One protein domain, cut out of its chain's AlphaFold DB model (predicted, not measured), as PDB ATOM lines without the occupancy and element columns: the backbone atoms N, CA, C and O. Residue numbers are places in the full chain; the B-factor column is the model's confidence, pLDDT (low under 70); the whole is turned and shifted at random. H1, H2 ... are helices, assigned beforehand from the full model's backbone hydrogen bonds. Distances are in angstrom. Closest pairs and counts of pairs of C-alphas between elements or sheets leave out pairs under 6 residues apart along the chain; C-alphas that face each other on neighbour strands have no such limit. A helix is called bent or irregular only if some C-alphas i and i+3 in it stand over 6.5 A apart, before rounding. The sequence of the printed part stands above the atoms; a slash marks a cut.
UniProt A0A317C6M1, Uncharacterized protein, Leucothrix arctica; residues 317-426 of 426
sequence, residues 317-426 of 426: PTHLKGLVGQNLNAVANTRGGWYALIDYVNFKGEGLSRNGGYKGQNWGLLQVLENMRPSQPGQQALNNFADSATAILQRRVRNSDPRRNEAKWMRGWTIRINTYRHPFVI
ATOM      1  N   PRO A 317     -46.658  37.804   4.217       92.12
ATOM      2  CA  PRO A 317     -46.744  37.260   5.568       92.12
ATOM      3  C   PRO A 317     -46.038  38.150   6.579       92.12
ATOM      4  O   PRO A 317     -44.965  38.678   6.295       92.12
ATOM      5  N   THR A 318     -46.606  38.280   7.777       94.88
ATOM      6  CA  THR A 318     -46.108  39.201   8.810       94.88
ATOM      7  C   THR A 318     -44.606  39.055   9.069       94.88
ATOM      8  O   THR A 318     -43.908  40.063   9.097       94.88
ATOM      9  N   HIS A 319     -44.087  37.824   9.132       96.19
ATOM     10  CA  HIS A 319     -42.663  37.552   9.373       96.19
ATOM     11  C   HIS A 319     -41.726  37.943   8.209       96.19
ATOM     12  O   HIS A 319     -40.534  38.115   8.431       96.19
ATOM     13  N   LEU A 320     -42.237  38.121   6.981       96.69
ATOM     14  CA  LEU A 320     -41.455  38.561   5.812       96.69
ATOM     15  C   LEU A 320     -41.691  40.032   5.444       96.69
ATOM     16  O   LEU A 320     -40.999  40.552   4.570       96.69
ATOM     17  N   LYS A 321     -42.654  40.726   6.070       96.12
ATOM     18  CA  LYS A 321     -43.000  42.116   5.712       96.12
ATOM     19  C   LYS A 321     -41.800  43.058   5.797       96.12
ATOM     20  O   LYS A 321     -41.613  43.855   4.882       96.12
ATOM     21  N   GLY A 322     -40.987  42.934   6.850       96.38
ATOM     22  CA  GLY A 322     -39.766  43.727   7.022       96.38
ATOM     23  C   GLY A 322     -38.767  43.503   5.886       96.38
ATOM     24  O   GLY A 322     -38.354  44.460   5.237       96.38
ATOM     25  N   LEU A 323     -38.475  42.235   5.572       97.44
ATOM     26  CA  LEU A 323     -37.588  41.847   4.471       97.44
ATOM     27  C   LEU A 323     -38.082  42.380   3.118       97.44
ATOM     28  O   LEU A 323     -37.331  43.020   2.388       97.44
ATOM     29  N   VAL A 324     -39.352  42.139   2.780       97.94
ATOM     30  CA  VAL A 324     -39.924  42.568   1.494       97.94
ATOM     31  C   VAL A 324     -39.949  44.090   1.384       97.94
ATOM     32  O   VAL A 324     -39.617  44.618   0.325       97.94
ATOM     33  N   GLY A 325     -40.307  44.797   2.459       97.25
ATOM     34  CA  GLY A 325     -40.262  46.257   2.503       97.25
ATOM     35  C   GLY A 325     -38.845  46.797   2.299       97.25
ATOM     36  O   GLY A 325     -38.644  47.690   1.479       97.25
ATOM     37  N   GLN A 326     -37.853  46.211   2.976       97.56
ATOM     38  CA  GLN A 326     -36.444  46.578   2.825       97.56
ATOM     39  C   GLN A 326     -35.941  46.332   1.398       97.56
ATOM     40  O   GLN A 326     -35.364  47.232   0.794       97.56
ATOM     41  N   ASN A 327     -36.199  45.152   0.834       98.44
ATOM     42  CA  ASN A 327     -35.784  44.802  -0.525       98.44
ATOM     43  C   ASN A 327     -36.447  45.700  -1.571       98.44
ATOM     44  O   ASN A 327     -35.785  46.177  -2.494       98.44
ATOM     45  N   LEU A 328     -37.743  45.982  -1.411       97.88
ATOM     46  CA  LEU A 328     -38.456  46.909  -2.278       97.88
ATOM     47  C   LEU A 328     -37.832  48.307  -2.218       97.88
ATOM     48  O   LEU A 328     -37.565  48.896  -3.264       97.88
ATOM     49  N   ASN A 329     -37.556  48.811  -1.015       96.38
ATOM     50  CA  ASN A 329     -36.923  50.113  -0.824       96.38
ATOM     51  C   ASN A 329     -35.507  50.155  -1.406       96.38
ATOM     52  O   ASN A 329     -35.145  51.154  -2.025       96.38
ATOM     53  N   ALA A 330     -34.721  49.087  -1.260       97.19
ATOM     54  CA  ALA A 330     -33.382  49.002  -1.832       97.19
ATOM     55  C   ALA A 330     -33.421  49.158  -3.359       97.19
ATOM     56  O   ALA A 330     -32.682  49.964  -3.921       97.19
ATOM     57  N   VAL A 331     -34.332  48.452  -4.039       97.62
ATOM     58  CA  VAL A 331     -34.485  48.565  -5.497       97.62
ATOM     59  C   VAL A 331     -35.070  49.923  -5.889       97.62
ATOM     60  O   VAL A 331     -34.511  50.600  -6.746       97.62
ATOM     61  N   ALA A 332     -36.163  50.358  -5.257       94.50
ATOM     62  CA  ALA A 332     -36.873  51.586  -5.621       94.50
ATOM     63  C   ALA A 332     -36.030  52.861  -5.439       94.50
ATOM     64  O   ALA A 332     -36.233  53.826  -6.175       94.50
ATOM     65  N   ASN A 333     -35.085  52.854  -4.493       93.12
ATOM     66  CA  ASN A 333     -34.158  53.963  -4.245       93.12
ATOM     67  C   ASN A 333     -32.807  53.799  -4.959       93.12
ATOM     68  O   ASN A 333     -31.889  54.582  -4.736       93.12
ATOM     69  N   THR A 334     -32.665  52.799  -5.832       92.81
ATOM     70  CA  THR A 334     -31.497  52.685  -6.710       92.81
ATOM     71  C   THR A 334     -31.787  53.349  -8.052       92.81
ATOM     72  O   THR A 334     -32.850  53.133  -8.640       92.81
ATOM     73  N   ARG A 335     -30.826  54.109  -8.596       89.19
ATOM     74  CA  ARG A 335     -30.932  54.692  -9.943       89.19
ATOM     75  C   ARG A 335     -31.264  53.594 -10.965       89.19
ATOM     76  O   ARG A 335     -30.512  52.641 -11.135       89.19
ATOM     77  N   GLY A 336     -32.400  53.734 -11.647       88.12
ATOM     78  CA  GLY A 336     -32.890  52.759 -12.628       88.12
ATOM     79  C   GLY A 336     -33.557  51.509 -12.043       88.12
ATOM     80  O   GLY A 336     -34.047  50.681 -12.804       88.12
ATOM     81  N   GLY A 337     -33.676  51.379 -10.721       94.94
ATOM     82  CA  GLY A 337     -34.420  50.279 -10.103       94.94
ATOM     83  C   GLY A 337     -35.914  50.308 -10.421       94.94
ATOM     84  O   GLY A 337     -36.536  49.256 -10.556       94.94
ATOM     85  N   TRP A 338     -36.483  51.490 -10.678       93.88
ATOM     86  CA  TRP A 338     -37.857  51.598 -11.171       93.88
ATOM     87  C   TRP A 338     -38.063  50.924 -12.527       93.88
ATOM     88  O   TRP A 338     -39.108  50.315 -12.716       93.88
ATOM     89  N   TYR A 339     -37.076  50.921 -13.431       94.88
ATOM     90  CA  TYR A 339     -37.179  50.124 -14.659       94.88
ATOM     91  C   TYR A 339     -37.389  48.639 -14.333       94.88
ATOM     92  O   TYR A 339     -38.310  48.027 -14.867       94.88
ATOM     93  N   ALA A 340     -36.597  48.081 -13.411       96.69
ATOM     94  CA  ALA A 340     -36.709  46.681 -13.009       96.69
ATOM     95  C   ALA A 340     -38.075  46.367 -12.374       96.69
ATOM     96  O   ALA A 340     -38.712  45.377 -12.733       96.69
ATOM     97  N   LEU A 341     -38.559  47.229 -11.473       97.12
ATOM     98  CA  LEU A 341     -39.857  47.058 -10.813       97.12
ATOM     99  C   LEU A 341     -41.024  47.147 -11.806       97.12
ATOM    100  O   LEU A 341     -41.903  46.283 -11.802       97.12
ATOM    101  N   ILE A 342     -41.029  48.168 -12.665       95.25
ATOM    102  CA  ILE A 342     -42.077  48.396 -13.669       95.25
ATOM    103  C   ILE A 342     -42.098  47.244 -14.672       95.25
ATOM    104  O   ILE A 342     -43.150  46.645 -14.904       95.25
ATOM    105  N   ASP A 343     -40.940  46.918 -15.246       96.06
ATOM    106  CA  ASP A 343     -40.832  45.884 -16.266       96.06
ATOM    107  C   ASP A 343     -41.192  44.512 -15.692       96.06
ATOM    108  O   ASP A 343     -41.959  43.796 -16.327       96.06
ATOM    109  N   TYR A 344     -40.753  44.159 -14.476       97.31
ATOM    110  CA  TYR A 344     -41.094  42.860 -13.888       97.31
ATOM    111  C   TYR A 344     -42.587  42.731 -13.563       97.31
ATOM    112  O   TYR A 344     -43.184  41.678 -13.809       97.31
ATOM    113  N   VAL A 345     -43.224  43.802 -13.070       95.69
ATOM    114  CA  VAL A 345     -44.683  43.827 -12.877       95.69
ATOM    115  C   VAL A 345     -45.406  43.681 -14.216       95.69
ATOM    116  O   VAL A 345     -46.352  42.900 -14.295       95.69
ATOM    117  N   ASN A 346     -44.949  44.351 -15.278       92.94
ATOM    118  CA  ASN A 346     -45.520  44.187 -16.619       92.94
ATOM    119  C   ASN A 346     -45.310  42.764 -17.169       92.94
ATOM    120  O   ASN A 346     -46.198  42.179 -17.779       92.94
ATOM    121  N   PHE A 347     -44.139  42.190 -16.912       93.88
ATOM    122  CA  PHE A 347     -43.679  40.917 -17.451       93.88
ATOM    123  C   PHE A 347     -44.312  39.690 -16.783       93.88
ATOM    124  O   PHE A 347     -44.678  38.721 -17.456       93.88
ATOM    125  N   LYS A 348     -44.374  39.676 -15.446       93.44
ATOM    126  CA  LYS A 348     -44.788  38.511 -14.638       93.44
ATOM    127  C   LYS A 348     -45.898  38.807 -13.640       93.44
ATOM    128  O   LYS A 348     -46.462  37.860 -13.087       93.44
ATOM    129  N   GLY A 349     -46.255  40.073 -13.455       93.69
ATOM    130  CA  GLY A 349     -47.285  40.493 -12.518       93.69
ATOM    131  C   GLY A 349     -46.787  40.633 -11.082       93.69
ATOM    132  O   GLY A 349     -45.626  40.412 -10.743       93.69
ATOM    133  N   GLU A 350     -47.717  41.008 -10.212       95.06
ATOM    134  CA  GLU A 350     -47.446  41.390  -8.822       95.06
ATOM    135  C   GLU A 350     -47.215  40.173  -7.907       95.06
ATOM    136  O   GLU A 350     -46.435  40.241  -6.963       95.06
ATOM    137  N   GLY A 351     -47.871  39.042  -8.198       93.88
ATOM    138  CA  GLY A 351     -47.737  37.809  -7.410       93.88
ATOM    139  C   GLY A 351     -48.468  37.825  -6.064       93.88
ATOM    140  O   GLY A 351     -48.037  37.139  -5.143       93.88
ATOM    141  N   LEU A 352     -49.553  38.602  -5.943       92.12
ATOM    142  CA  LEU A 352     -50.270  38.791  -4.671       92.12
ATOM    143  C   LEU A 352     -51.056  37.564  -4.202       92.12
ATOM    144  O   LEU A 352     -51.271  37.398  -3.004       92.12
ATOM    145  N   SER A 353     -51.518  36.720  -5.128       86.19
ATOM    146  CA  SER A 353     -52.165  35.470  -4.736       86.19
ATOM    147  C   SER A 353     -51.133  34.565  -4.073       86.19
ATOM    148  O   SER A 353     -50.016  34.427  -4.569       86.19
ATOM    149  N   ARG A 354     -51.510  33.905  -2.979       80.94
ATOM    150  CA  ARG A 354     -50.715  32.815  -2.390       80.94
ATOM    151  C   ARG A 354     -51.065  31.454  -2.979       80.94
ATOM    152  O   ARG A 354     -50.257  30.540  -2.926       80.94
ATOM    153  N   ASN A 355     -52.215  31.371  -3.643       77.69
ATOM    154  CA  ASN A 355     -52.736  30.152  -4.243       77.69
ATOM    155  C   ASN A 355     -52.651  30.228  -5.780       77.69
ATOM    156  O   ASN A 355     -52.669  31.315  -6.364       77.69
ATOM    157  N   GLY A 356     -52.562  29.078  -6.453       77.56
ATOM    158  CA  GLY A 356     -52.735  28.956  -7.912       77.56
ATOM    159  C   GLY A 356     -51.465  28.830  -8.766       77.56
ATOM    160  O   GLY A 356     -51.571  28.412  -9.919       77.56
ATOM    161  N   GLY A 357     -50.281  29.139  -8.234       87.44
ATOM    162  CA  GLY A 357     -49.009  28.889  -8.924       87.44
ATOM    163  C   GLY A 357     -48.713  27.394  -9.098       87.44
ATOM    164  O   GLY A 357     -49.407  26.534  -8.551       87.44
ATOM    165  N   TYR A 358     -47.656  27.052  -9.839       92.38
ATOM    166  CA  TYR A 358     -47.269  25.648 -10.003       92.38
ATOM    167  C   TYR A 358     -46.758  25.087  -8.681       92.38
ATOM    168  O   TYR A 358     -45.846  25.656  -8.078       92.38
ATOM    169  N   LYS A 359     -47.358  23.975  -8.237       91.25
ATOM    170  CA  LYS A 359     -47.101  23.376  -6.918       91.25
ATOM    171  C   LYS A 359     -47.257  24.396  -5.775       91.25
ATOM    172  O   LYS A 359     -46.448  24.435  -4.857       91.25
ATOM    173  N   GLY A 360     -48.251  25.286  -5.881       90.75
ATOM    174  CA  GLY A 360     -48.509  26.337  -4.888       90.75
ATOM    175  C   GLY A 360     -47.512  27.502  -4.907       90.75
ATOM    176  O   GLY A 360     -47.594  28.384  -4.061       90.75
ATOM    177  N   GLN A 361     -46.579  27.548  -5.864       92.00
ATOM    178  CA  GLN A 361     -45.535  28.571  -5.917       92.00
ATOM    179  C   GLN A 361     -45.742  29.534  -7.088       92.00
ATOM    180  O   GLN A 361     -45.674  29.154  -8.260       92.00
ATOM    181  N   ASN A 362     -45.958  30.807  -6.758       94.56
ATOM    182  CA  ASN A 362     -46.078  31.897  -7.727       94.56
ATOM    183  C   ASN A 362     -44.707  32.454  -8.146       94.56
ATOM    184  O   ASN A 362     -43.661  31.992  -7.690       94.56
ATOM    185  N   TRP A 363     -44.704  33.411  -9.071       96.31
ATOM    186  CA  TRP A 363     -43.489  33.963  -9.686       96.31
ATOM    187  C   TRP A 363     -43.598  35.463  -9.990       96.31
ATOM    188  O   TRP A 363     -42.953  35.956 -10.912       96.31
ATOM    189  N   GLY A 364     -44.475  36.172  -9.281       96.38
ATOM    190  CA  GLY A 364     -44.612  37.619  -9.438       96.38
ATOM    191  C   GLY A 364     -43.590  38.387  -8.603       96.38
ATOM    192  O   GLY A 364     -42.756  37.791  -7.915       96.38
ATOM    193  N   LEU A 365     -43.678  39.719  -8.649       98.19
ATOM    194  CA  LEU A 365     -42.770  40.630  -7.941       98.19
ATOM    195  C   LEU A 365     -42.615  40.280  -6.453       98.19
ATOM    196  O   LEU A 365     -41.500  40.279  -5.940       98.19
ATOM    197  N   LEU A 366     -43.709  39.926  -5.777       97.69
ATOM    198  CA  LEU A 366     -43.682  39.535  -4.368       97.69
ATOM    199  C   LEU A 366     -42.705  38.385  -4.097       97.69
ATOM    200  O   LEU A 366     -41.866  38.491  -3.211       97.69
ATOM    201  N   GLN A 367     -42.742  37.323  -4.906       97.88
ATOM    202  CA  GLN A 367     -41.850  36.174  -4.715       97.88
ATOM    203  C   GLN A 367     -40.388  36.515  -5.015       97.88
ATOM    204  O   GLN A 367     -39.491  35.940  -4.403       97.88
ATOM    205  N   VAL A 368     -40.136  37.455  -5.933       98.62
ATOM    206  CA  VAL A 368     -38.781  37.969  -6.174       98.62
ATOM    207  C   VAL A 368     -38.264  38.700  -4.944       98.62
ATOM    208  O   VAL A 368     -37.145  38.434  -4.518       98.62
ATOM    209  N   LEU A 369     -39.069  39.574  -4.345       98.56
ATOM    210  CA  LEU A 369     -38.665  40.330  -3.160       98.56
ATOM    211  C   LEU A 369     -38.522  39.446  -1.915       98.56
ATOM    212  O   LEU A 369     -37.654  39.713  -1.095       98.56
ATOM    213  N   GLU A 370     -39.314  38.379  -1.788       97.75
ATOM    214  CA  GLU A 370     -39.180  37.388  -0.706       97.75
ATOM    215  C   GLU A 370     -37.885  36.572  -0.809       97.75
ATOM    216  O   GLU A 370     -37.277  36.252   0.206       97.75
ATOM    217  N   ASN A 371     -37.458  36.236  -2.029       98.19
ATOM    218  CA  ASN A 371     -36.244  35.454  -2.285       98.19
ATOM    219  C   ASN A 371     -34.980  36.327  -2.432       98.19
ATOM    220  O   ASN A 371     -33.861  35.815  -2.465       98.19
ATOM    221  N   MET A 372     -35.140  37.645  -2.560       98.31
ATOM    222  CA  MET A 372     -34.037  38.579  -2.762       98.31
ATOM    223  C   MET A 372     -33.193  38.713  -1.489       98.31
ATOM    224  O   MET A 372     -33.712  38.900  -0.390       98.31
ATOM    225  N   ARG A 373     -31.868  38.649  -1.651       96.81
ATOM    226  CA  ARG A 373     -30.926  38.902  -0.555       96.81
ATOM    227  C   ARG A 373     -30.989  40.381  -0.139       96.81
ATOM    228  O   ARG A 373     -30.922  41.228  -1.037       96.81
ATOM    229  N   PRO A 374     -31.054  40.694   1.170       95.56
ATOM    230  CA  PRO A 374     -31.003  42.070   1.656       95.56
ATOM    231  C   PRO A 374     -29.762  42.809   1.166       95.56
ATOM    232  O   PRO A 374     -28.661  42.256   1.136       95.56
ATOM    233  N   SER A 375     -29.933  44.076   0.810       93.81
ATOM    234  CA  SER A 375     -28.838  44.992   0.498       93.81
ATOM    235  C   SER A 375     -29.281  46.437   0.701       93.81
ATOM    236  O   SER A 375     -30.475  46.732   0.711       93.81
ATOM    237  N   GLN A 376     -28.318  47.348   0.812       94.81
ATOM    238  CA  GLN A 376     -28.581  48.784   0.720       94.81
ATOM    239  C   GLN A 376     -28.921  49.186  -0.730       94.81
ATOM    240  O   GLN A 376     -28.609  48.422  -1.655       94.81
ATOM    241  N   PRO A 377     -29.554  50.355  -0.960       96.00
ATOM    242  CA  PRO A 377     -29.709  50.908  -2.303       96.00
ATOM    243  C   PRO A 377     -28.362  51.010  -3.035       96.00
ATOM    244  O   PRO A 377     -27.359  51.420  -2.456       96.00
ATOM    245  N   GLY A 378     -28.333  50.630  -4.311       93.88
ATOM    246  CA  GLY A 378     -27.135  50.621  -5.144       93.88
ATOM    247  C   GLY A 378     -27.086  49.443  -6.116       93.88
ATOM    248  O   GLY A 378     -28.009  48.634  -6.211       93.88
ATOM    249  N   GLN A 379     -25.971  49.318  -6.836       95.06
ATOM    250  CA  GLN A 379     -25.778  48.297  -7.874       95.06
ATOM    251  C   GLN A 379     -26.028  46.866  -7.365       95.06
ATOM    252  O   GLN A 379     -26.604  46.042  -8.078       95.06
ATOM    253  N   GLN A 380     -25.656  46.574  -6.113       97.06
ATOM    254  CA  GLN A 380     -25.899  45.264  -5.509       97.06
ATOM    255  C   GLN A 380     -27.395  44.954  -5.358       97.06
ATOM    256  O   GLN A 380     -27.781  43.804  -5.548       97.06
ATOM    257  N   ALA A 381     -28.247  45.951  -5.091       97.94
ATOM    258  CA  ALA A 381     -29.694  45.750  -5.024       97.94
ATOM    259  C   ALA A 381     -30.262  45.323  -6.383       97.94
ATOM    260  O   ALA A 381     -31.071  44.398  -6.449       97.94
ATOM    261  N   LEU A 382     -29.794  45.932  -7.478       97.88
ATOM    262  CA  LEU A 382     -30.196  45.538  -8.834       97.88
ATOM    263  C   LEU A 382     -29.704  44.132  -9.191       97.88
ATOM    264  O   LEU A 382     -30.447  43.352  -9.789       97.88
ATOM    265  N   ASN A 383     -28.477  43.790  -8.786       98.00
ATOM    266  CA  ASN A 383     -27.928  42.450  -8.974       98.00
ATOM    267  C   ASN A 383     -28.751  41.406  -8.211       98.00
ATOM    268  O   ASN A 383     -29.271  40.477  -8.826       98.00
ATOM    269  N   ASN A 384     -28.963  41.614  -6.909       98.44
ATOM    270  CA  ASN A 384     -29.759  40.734  -6.054       98.44
ATOM    271  C   ASN A 384     -31.198  40.576  -6.571       98.44
ATOM    272  O   ASN A 384     -31.752  39.474  -6.528       98.44
ATOM    273  N   PHE A 385     -31.799  41.650  -7.092       98.75
ATOM    274  CA  PHE A 385     -33.119  41.595  -7.715       98.75
ATOM    275  C   PHE A 385     -33.117  40.720  -8.975       98.75
ATOM    276  O   PHE A 385     -33.968  39.840  -9.113       98.75
ATOM    277  N   ALA A 386     -32.150  40.911  -9.877       98.56
ATOM    278  CA  ALA A 386     -32.022  40.124 -11.102       98.56
ATOM    279  C   ALA A 386     -31.713  38.637 -10.825       98.56
ATOM    280  O   ALA A 386     -32.290  37.750 -11.466       98.56
ATOM    281  N   ASP A 387     -30.856  38.350  -9.844       98.56
ATOM    282  CA  ASP A 387     -30.552  36.990  -9.387       98.56
ATOM    283  C   ASP A 387     -31.803  36.307  -8.831       98.56
ATOM    284  O   ASP A 387     -32.149  35.194  -9.239       98.56
ATOM    285  N   SER A 388     -32.546  37.010  -7.973       98.81
ATOM    286  CA  SER A 388     -33.795  36.500  -7.415       98.81
ATOM    287  C   SER A 388     -34.853  36.265  -8.496       98.81
ATOM    288  O   SER A 388     -35.439  35.185  -8.572       98.81
ATOM    289  N   ALA A 389     -35.051  37.223  -9.407       98.75
ATOM    290  CA  ALA A 389     -35.972  37.094 -10.531       98.75
ATOM    291  C   ALA A 389     -35.650  35.869 -11.400       98.75
ATOM    292  O   ALA A 389     -36.554  35.119 -11.782       98.75
ATOM    293  N   THR A 390     -34.365  35.628 -11.668       98.56
ATOM    294  CA  THR A 390     -33.898  34.456 -12.419       98.56
ATOM    295  C   THR A 390     -34.196  33.163 -11.663       98.56
ATOM    296  O   THR A 390     -34.787  32.246 -12.238       98.56
ATOM    297  N   ALA A 391     -33.865  33.094 -10.370       98.62
ATOM    298  CA  ALA A 391     -34.102  31.917  -9.536       98.62
ATOM    299  C   ALA A 391     -35.596  31.555  -9.445       98.62
ATOM    300  O   ALA A 391     -35.973  30.385  -9.574       98.62
ATOM    301  N   ILE A 392     -36.465  32.560  -9.299       98.38
ATOM    302  CA  ILE A 392     -37.920  32.387  -9.265       98.38
ATOM    303  C   ILE A 392     -38.452  31.819 -10.585       98.38
ATOM    304  O   ILE A 392     -39.289  30.910 -10.574       98.38
ATOM    305  N   LEU A 393     -37.947  32.285 -11.732       98.25
ATOM    306  CA  LEU A 393     -38.358  31.742 -13.028       98.25
ATOM    307  C   LEU A 393     -37.782  30.350 -13.302       98.25
ATOM    308  O   LEU A 393     -38.494  29.505 -13.841       98.25
ATOM    309  N   GLN A 394     -36.558  30.054 -12.868       98.06
ATOM    310  CA  GLN A 394     -36.021  28.692 -12.928       98.06
ATOM    311  C   GLN A 394     -36.864  27.723 -12.088       98.06
ATOM    312  O   GLN A 394     -37.181  26.623 -12.540       98.06
ATOM    313  N   ARG A 395     -37.286  28.138 -10.886       97.75
ATOM    314  CA  ARG A 395     -38.205  27.363 -10.038       97.75
ATOM    315  C   ARG A 395     -39.542  27.125 -10.733       97.75
ATOM    316  O   ARG A 395     -40.033  26.001 -10.731       97.75
ATOM    317  N   ARG A 396     -40.103  28.154 -11.373       96.69
ATOM    318  CA  ARG A 396     -41.320  28.019 -12.184       96.69
ATOM    319  C   ARG A 396     -41.148  26.957 -13.274       96.69
ATOM    320  O   ARG A 396     -42.009  26.092 -13.387       96.69
ATOM    321  N   VAL A 397     -40.051  26.994 -14.035       97.00
ATOM    322  CA  VAL A 397     -39.775  26.005 -15.092       97.00
ATOM    323  C   VAL A 397     -39.700  24.593 -14.512       97.00
ATOM    324  O   VAL A 397     -40.347  23.697 -15.045       97.00
ATOM    325  N   ARG A 398     -38.987  24.400 -13.391       96.94
ATOM    326  CA  ARG A 398     -38.905  23.097 -12.702       96.94
ATOM    327  C   ARG A 398     -40.262  22.585 -12.211       96.94
ATOM    328  O   ARG A 398     -40.474  21.378 -12.158       96.94
ATOM    329  N   ASN A 399     -41.171  23.484 -11.839       96.25
ATOM    330  CA  ASN A 399     -42.501  23.120 -11.349       96.25
ATOM    331  C   ASN A 399     -43.553  22.979 -12.462       96.25
ATOM    332  O   ASN A 399     -44.637  22.467 -12.189       96.25
ATOM    333  N   SER A 400     -43.270  23.450 -13.680       95.44
ATOM    334  CA  SER A 400     -44.183  23.359 -14.821       95.44
ATOM    335  C   SER A 400     -44.353  21.910 -15.276       95.44
ATOM    336  O   SER A 400     -43.407  21.130 -15.246       95.44
ATOM    337  N   ASP A 401     -45.534  21.582 -15.805       93.31
ATOM    338  CA  ASP A 401     -45.720  20.363 -16.599       93.31
ATOM    339  C   ASP A 401     -44.694  20.352 -17.758       93.31
ATOM    340  O   ASP A 401     -44.666  21.323 -18.537       93.31
ATOM    341  N   PRO A 402     -43.860  19.297 -17.891       91.81
ATOM    342  CA  PRO A 402     -42.882  19.168 -18.969       91.81
ATOM    343  C   PRO A 402     -43.478  19.322 -20.372       91.81
ATOM    344  O   PRO A 402     -42.818  19.875 -21.254       91.81
ATOM    345  N   ARG A 403     -44.746  18.936 -20.585       93.81
ATOM    346  CA  ARG A 403     -45.448  19.061 -21.878       93.81
ATOM    347  C   ARG A 403     -45.590  20.510 -22.344       93.81
ATOM    348  O   ARG A 403     -45.691  20.770 -23.540       93.81
ATOM    349  N   ARG A 404     -45.569  21.479 -21.419       89.69
ATOM    350  CA  ARG A 404     -45.591  22.917 -21.752       89.69
ATOM    351  C   ARG A 404     -44.243  23.414 -22.273       89.69
ATOM    352  O   ARG A 404     -44.199  24.476 -22.899       89.69
ATOM    353  N   ASN A 405     -43.171  22.660 -22.012       92.50
ATOM    354  CA  ASN A 405     -41.791  22.966 -22.370       92.50
ATOM    355  C   ASN A 405     -41.406  24.409 -21.998       92.50
ATOM    356  O   ASN A 405     -40.983  25.195 -22.848       92.50
ATOM    357  N   GLU A 406     -41.598  24.781 -20.720       94.44
ATOM    358  CA  GLU A 406     -41.337  26.154 -20.272       94.44
ATOM    359  C   GLU A 406     -39.860  26.573 -20.351       94.44
ATOM    360  O   GLU A 406     -39.552  27.759 -20.491       94.44
ATOM    361  N   ALA A 407     -38.951  25.598 -20.384       94.81
ATOM    362  CA  ALA A 407     -37.514  25.814 -20.511       94.81
ATOM    363  C   ALA A 407     -37.125  26.608 -21.771       94.81
ATOM    364  O   ALA A 407     -36.190  27.408 -21.718       94.81
ATOM    365  N   LYS A 408     -37.875  26.472 -22.876       94.56
ATOM    366  CA  LYS A 408     -37.590  27.193 -24.131       94.56
ATOM    367  C   LYS A 408     -37.621  28.719 -23.984       94.56
ATOM    368  O   LYS A 408     -36.968  29.423 -24.748       94.56
ATOM    369  N   TRP A 409     -38.369  29.240 -23.008       94.06
ATOM    370  CA  TRP A 409     -38.472  30.678 -22.762       94.06
ATOM    371  C   TRP A 409     -37.374  31.215 -21.836       94.06
ATOM    372  O   TRP A 409     -37.131  32.422 -21.822       94.06
ATOM    373  N   MET A 410     -36.683  30.338 -21.097       95.31
ATOM    374  CA  MET A 410     -35.744  30.737 -20.047       95.31
ATOM    375  C   MET A 410     -34.612  31.618 -20.583       95.31
ATOM    376  O   MET A 410     -34.300  32.633 -19.973       95.31
ATOM    377  N   ARG A 411     -34.055  31.298 -21.761       94.81
ATOM    378  CA  ARG A 411     -33.006  32.118 -22.397       94.81
ATOM    379  C   ARG A 411     -33.459  33.568 -22.594       94.81
ATOM    380  O   ARG A 411     -32.744  34.488 -22.209       94.81
ATOM    381  N   GLY A 412     -34.644  33.774 -23.172       92.94
ATOM    382  CA  GLY A 412     -35.190  35.115 -23.399       92.94
ATOM    383  C   GLY A 412     -35.505  35.843 -22.091       92.94
ATOM    384  O   GLY A 412     -35.220  37.030 -21.958       92.94
ATOM    385  N   TRP A 413     -36.030  35.121 -21.098       96.44
ATOM    386  CA  TRP A 413     -36.304  35.676 -19.774       96.44
ATOM    387  C   TRP A 413     -35.027  36.131 -19.064       96.44
ATOM    388  O   TRP A 413     -35.006  37.236 -18.533       96.44
ATOM    389  N   THR A 414     -33.956  35.338 -19.108       94.94
ATOM    390  CA  THR A 414     -32.659  35.707 -18.526       94.94
ATOM    391  C   THR A 414     -32.057  36.929 -19.215       94.94
ATOM    392  O   THR A 414     -31.575  37.826 -18.530       94.94
ATOM    393  N   ILE A 415     -32.122  37.013 -20.551       93.62
ATOM    394  CA  ILE A 415     -31.646  38.193 -21.294       93.62
ATOM    395  C   ILE A 415     -32.390  39.450 -20.829       93.62
ATOM    396  O   ILE A 415     -31.751  40.443 -20.490       93.62
ATOM    397  N   ARG A 416     -33.725  39.389 -20.746       94.88
ATOM    398  CA  ARG A 416     -34.554  40.499 -20.252       94.88
ATOM    399  C   ARG A 416     -34.191  40.880 -18.816       94.88
ATOM    400  O   ARG A 416     -33.929  42.048 -18.555       94.88
ATOM    401  N   ILE A 417     -34.110  39.909 -17.908       97.00
ATOM    402  CA  ILE A 417     -33.797  40.142 -16.490       97.00
ATOM    403  C   ILE A 417     -32.396  40.738 -16.304       97.00
ATOM    404  O   ILE A 417     -32.209  41.620 -15.469       97.00
ATOM    405  N   ASN A 418     -31.412  40.331 -17.104       94.88
ATOM    406  CA  ASN A 418     -30.061  40.889 -17.016       94.88
ATOM    407  C   ASN A 418     -30.007  42.386 -17.350       94.88
ATOM    408  O   ASN A 418     -29.137  43.083 -16.831       94.88
ATOM    409  N   THR A 419     -30.966  42.918 -18.117       94.12
ATOM    410  CA  THR A 419     -31.059  44.370 -18.341       94.12
ATOM    411  C   THR A 419     -31.355  45.154 -17.059       94.12
ATOM    412  O   THR A 419     -31.048  46.341 -16.992       94.12
ATOM    413  N   TYR A 420     -31.905  44.514 -16.020       95.75
ATOM    414  CA  TYR A 420     -32.176  45.164 -14.734       95.75
ATOM    415  C   TYR A 420     -30.901  45.497 -13.969       95.75
ATOM    416  O   TYR A 420     -30.906  46.431 -13.175       95.75
ATOM    417  N   ARG A 421     -29.809  44.762 -14.221       94.56
ATOM    418  CA  ARG A 421     -28.504  45.040 -13.611       94.56
ATOM    419  C   ARG A 421     -27.935  46.355 -14.127       94.56
ATOM    420  O   ARG A 421     -27.347  47.106 -13.364       94.56
ATOM    421  N   HIS A 422     -28.150  46.660 -15.404       89.75
ATOM    422  CA  HIS A 422     -27.606  47.852 -16.053       89.75
ATOM    423  C   HIS A 422     -28.712  48.609 -16.800       89.75
ATOM    424  O   HIS A 422     -28.741  48.630 -18.031       89.75
ATOM    425  N   PRO A 423     -29.637  49.253 -16.065       81.81
ATOM    426  CA  PRO A 423     -30.855  49.832 -16.625       81.81
ATOM    427  C   PRO A 423     -30.594  50.921 -17.675       81.81
ATOM    428  O   PRO A 423     -31.450  51.133 -18.527       81.81
ATOM    429  N   PHE A 424     -29.423  51.566 -17.675       71.31
ATOM    430  CA  PHE A 424     -29.074  52.649 -18.607       71.31
ATOM    431  C   PHE A 424     -27.989  52.295 -19.628       71.31
ATOM    432  O   PHE A 424     -27.614  53.153 -20.420       71.31
ATOM    433  N   VAL A 425     -27.512  51.050 -19.649       60.66
ATOM    434  CA  VAL A 425     -26.677  50.560 -20.754       60.66
ATOM    435  C   VAL A 425     -27.635  50.061 -21.847       60.66
ATOM    436  O   VAL A 425     -28.614  49.363 -21.544       60.66
ATOM    437  N   ILE A 426     -27.453  50.541 -23.081       43.00
ATOM    438  CA  ILE A 426     -28.336  50.285 -24.239       43.00
ATOM    439  C   ILE A 426     -27.764  49.178 -25.112       43.00
ATOM    440  O   ILE A 426     -26.547  49.240 -25.383       43.00
TER     441      ILE A 426
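Overview. This is residues 317 to 426 of the 426 residues of an uncharacterized protein of Leucothrix arctica (UniProt A0A317C6M1). Long helix H4 forms the core; H5 folds back along it as a helical hairpin, and H2 runs nearly parallel to both, completing a loose three-helix bundle. Short H3 packs crosswise on H4, while H1 packs crosswise on H3 and meets residues 381 to 385 of H4 with its residues 327 to 331 alone. The printed part has 110 residues with five helices, in the order H1 to H5, and no named strand: all helix. It is compact, with a radius of gyration of the C-alphas of 13.6 A, and flat, spanning 40 by 38 by 20 A.

Arrangement. Start with H1, residues 318 to 332, which touches H2, residues 337 to 348, only at the corner; the closest C-alphas, of Val 331 and Gly 337, are 4.9 A apart. H3, residues 365 to 371, touches H1 at Val 324 and Leu 369, C-alphas 5.3 A apart. H4, residues 379 to 399, touches H3 about perpendicular at 82 degrees, closest at C-alphas of Val 368 and Ala 389, 5.3 A. H5, residues 407 to 418, makes a hairpin with H4, a shallow tilt of 9 degrees, opposite ways; look at C-alphas of Ala 386 and Ile 417, the closest, 5.7 A apart. H2 is close but not clearly touching to H4, with C-alphas of Gly 337 and Leu 382 closest at 6.5 A. H5 stays apart from H1 and H3. Every O i to N i+4 pair is within hydrogen-bond range in H2, H3 and H4, against 9 of 11 in H1 and 6 of 8 in H5.

Along the chain. Find C-alpha 318 at (-46.108, 39.201, 8.810); H1 runs 21.1 A from there, irregular, with C-alphas 319 and 322 7.2 A apart. H2 measures 16.3 A and H3 10.1 A. H4 runs 30.4 A from C-alpha 379 at (-25.778, 48.297, -7.874). H5, 17.2 A, ends at C-alpha 418, (-30.061, 40.889, -17.016), and is only just irregular, with C-alphas 408 and 411 6.9 A apart.

Size, cuts and confidence. The C-alphas farthest apart, of Gln 376 and Arg 403, are 41.0 A apart. The printed part has no cut; residues 349 to 364 make the long link from H2 to H3. Confidence is under 70 at residues 425 to 426.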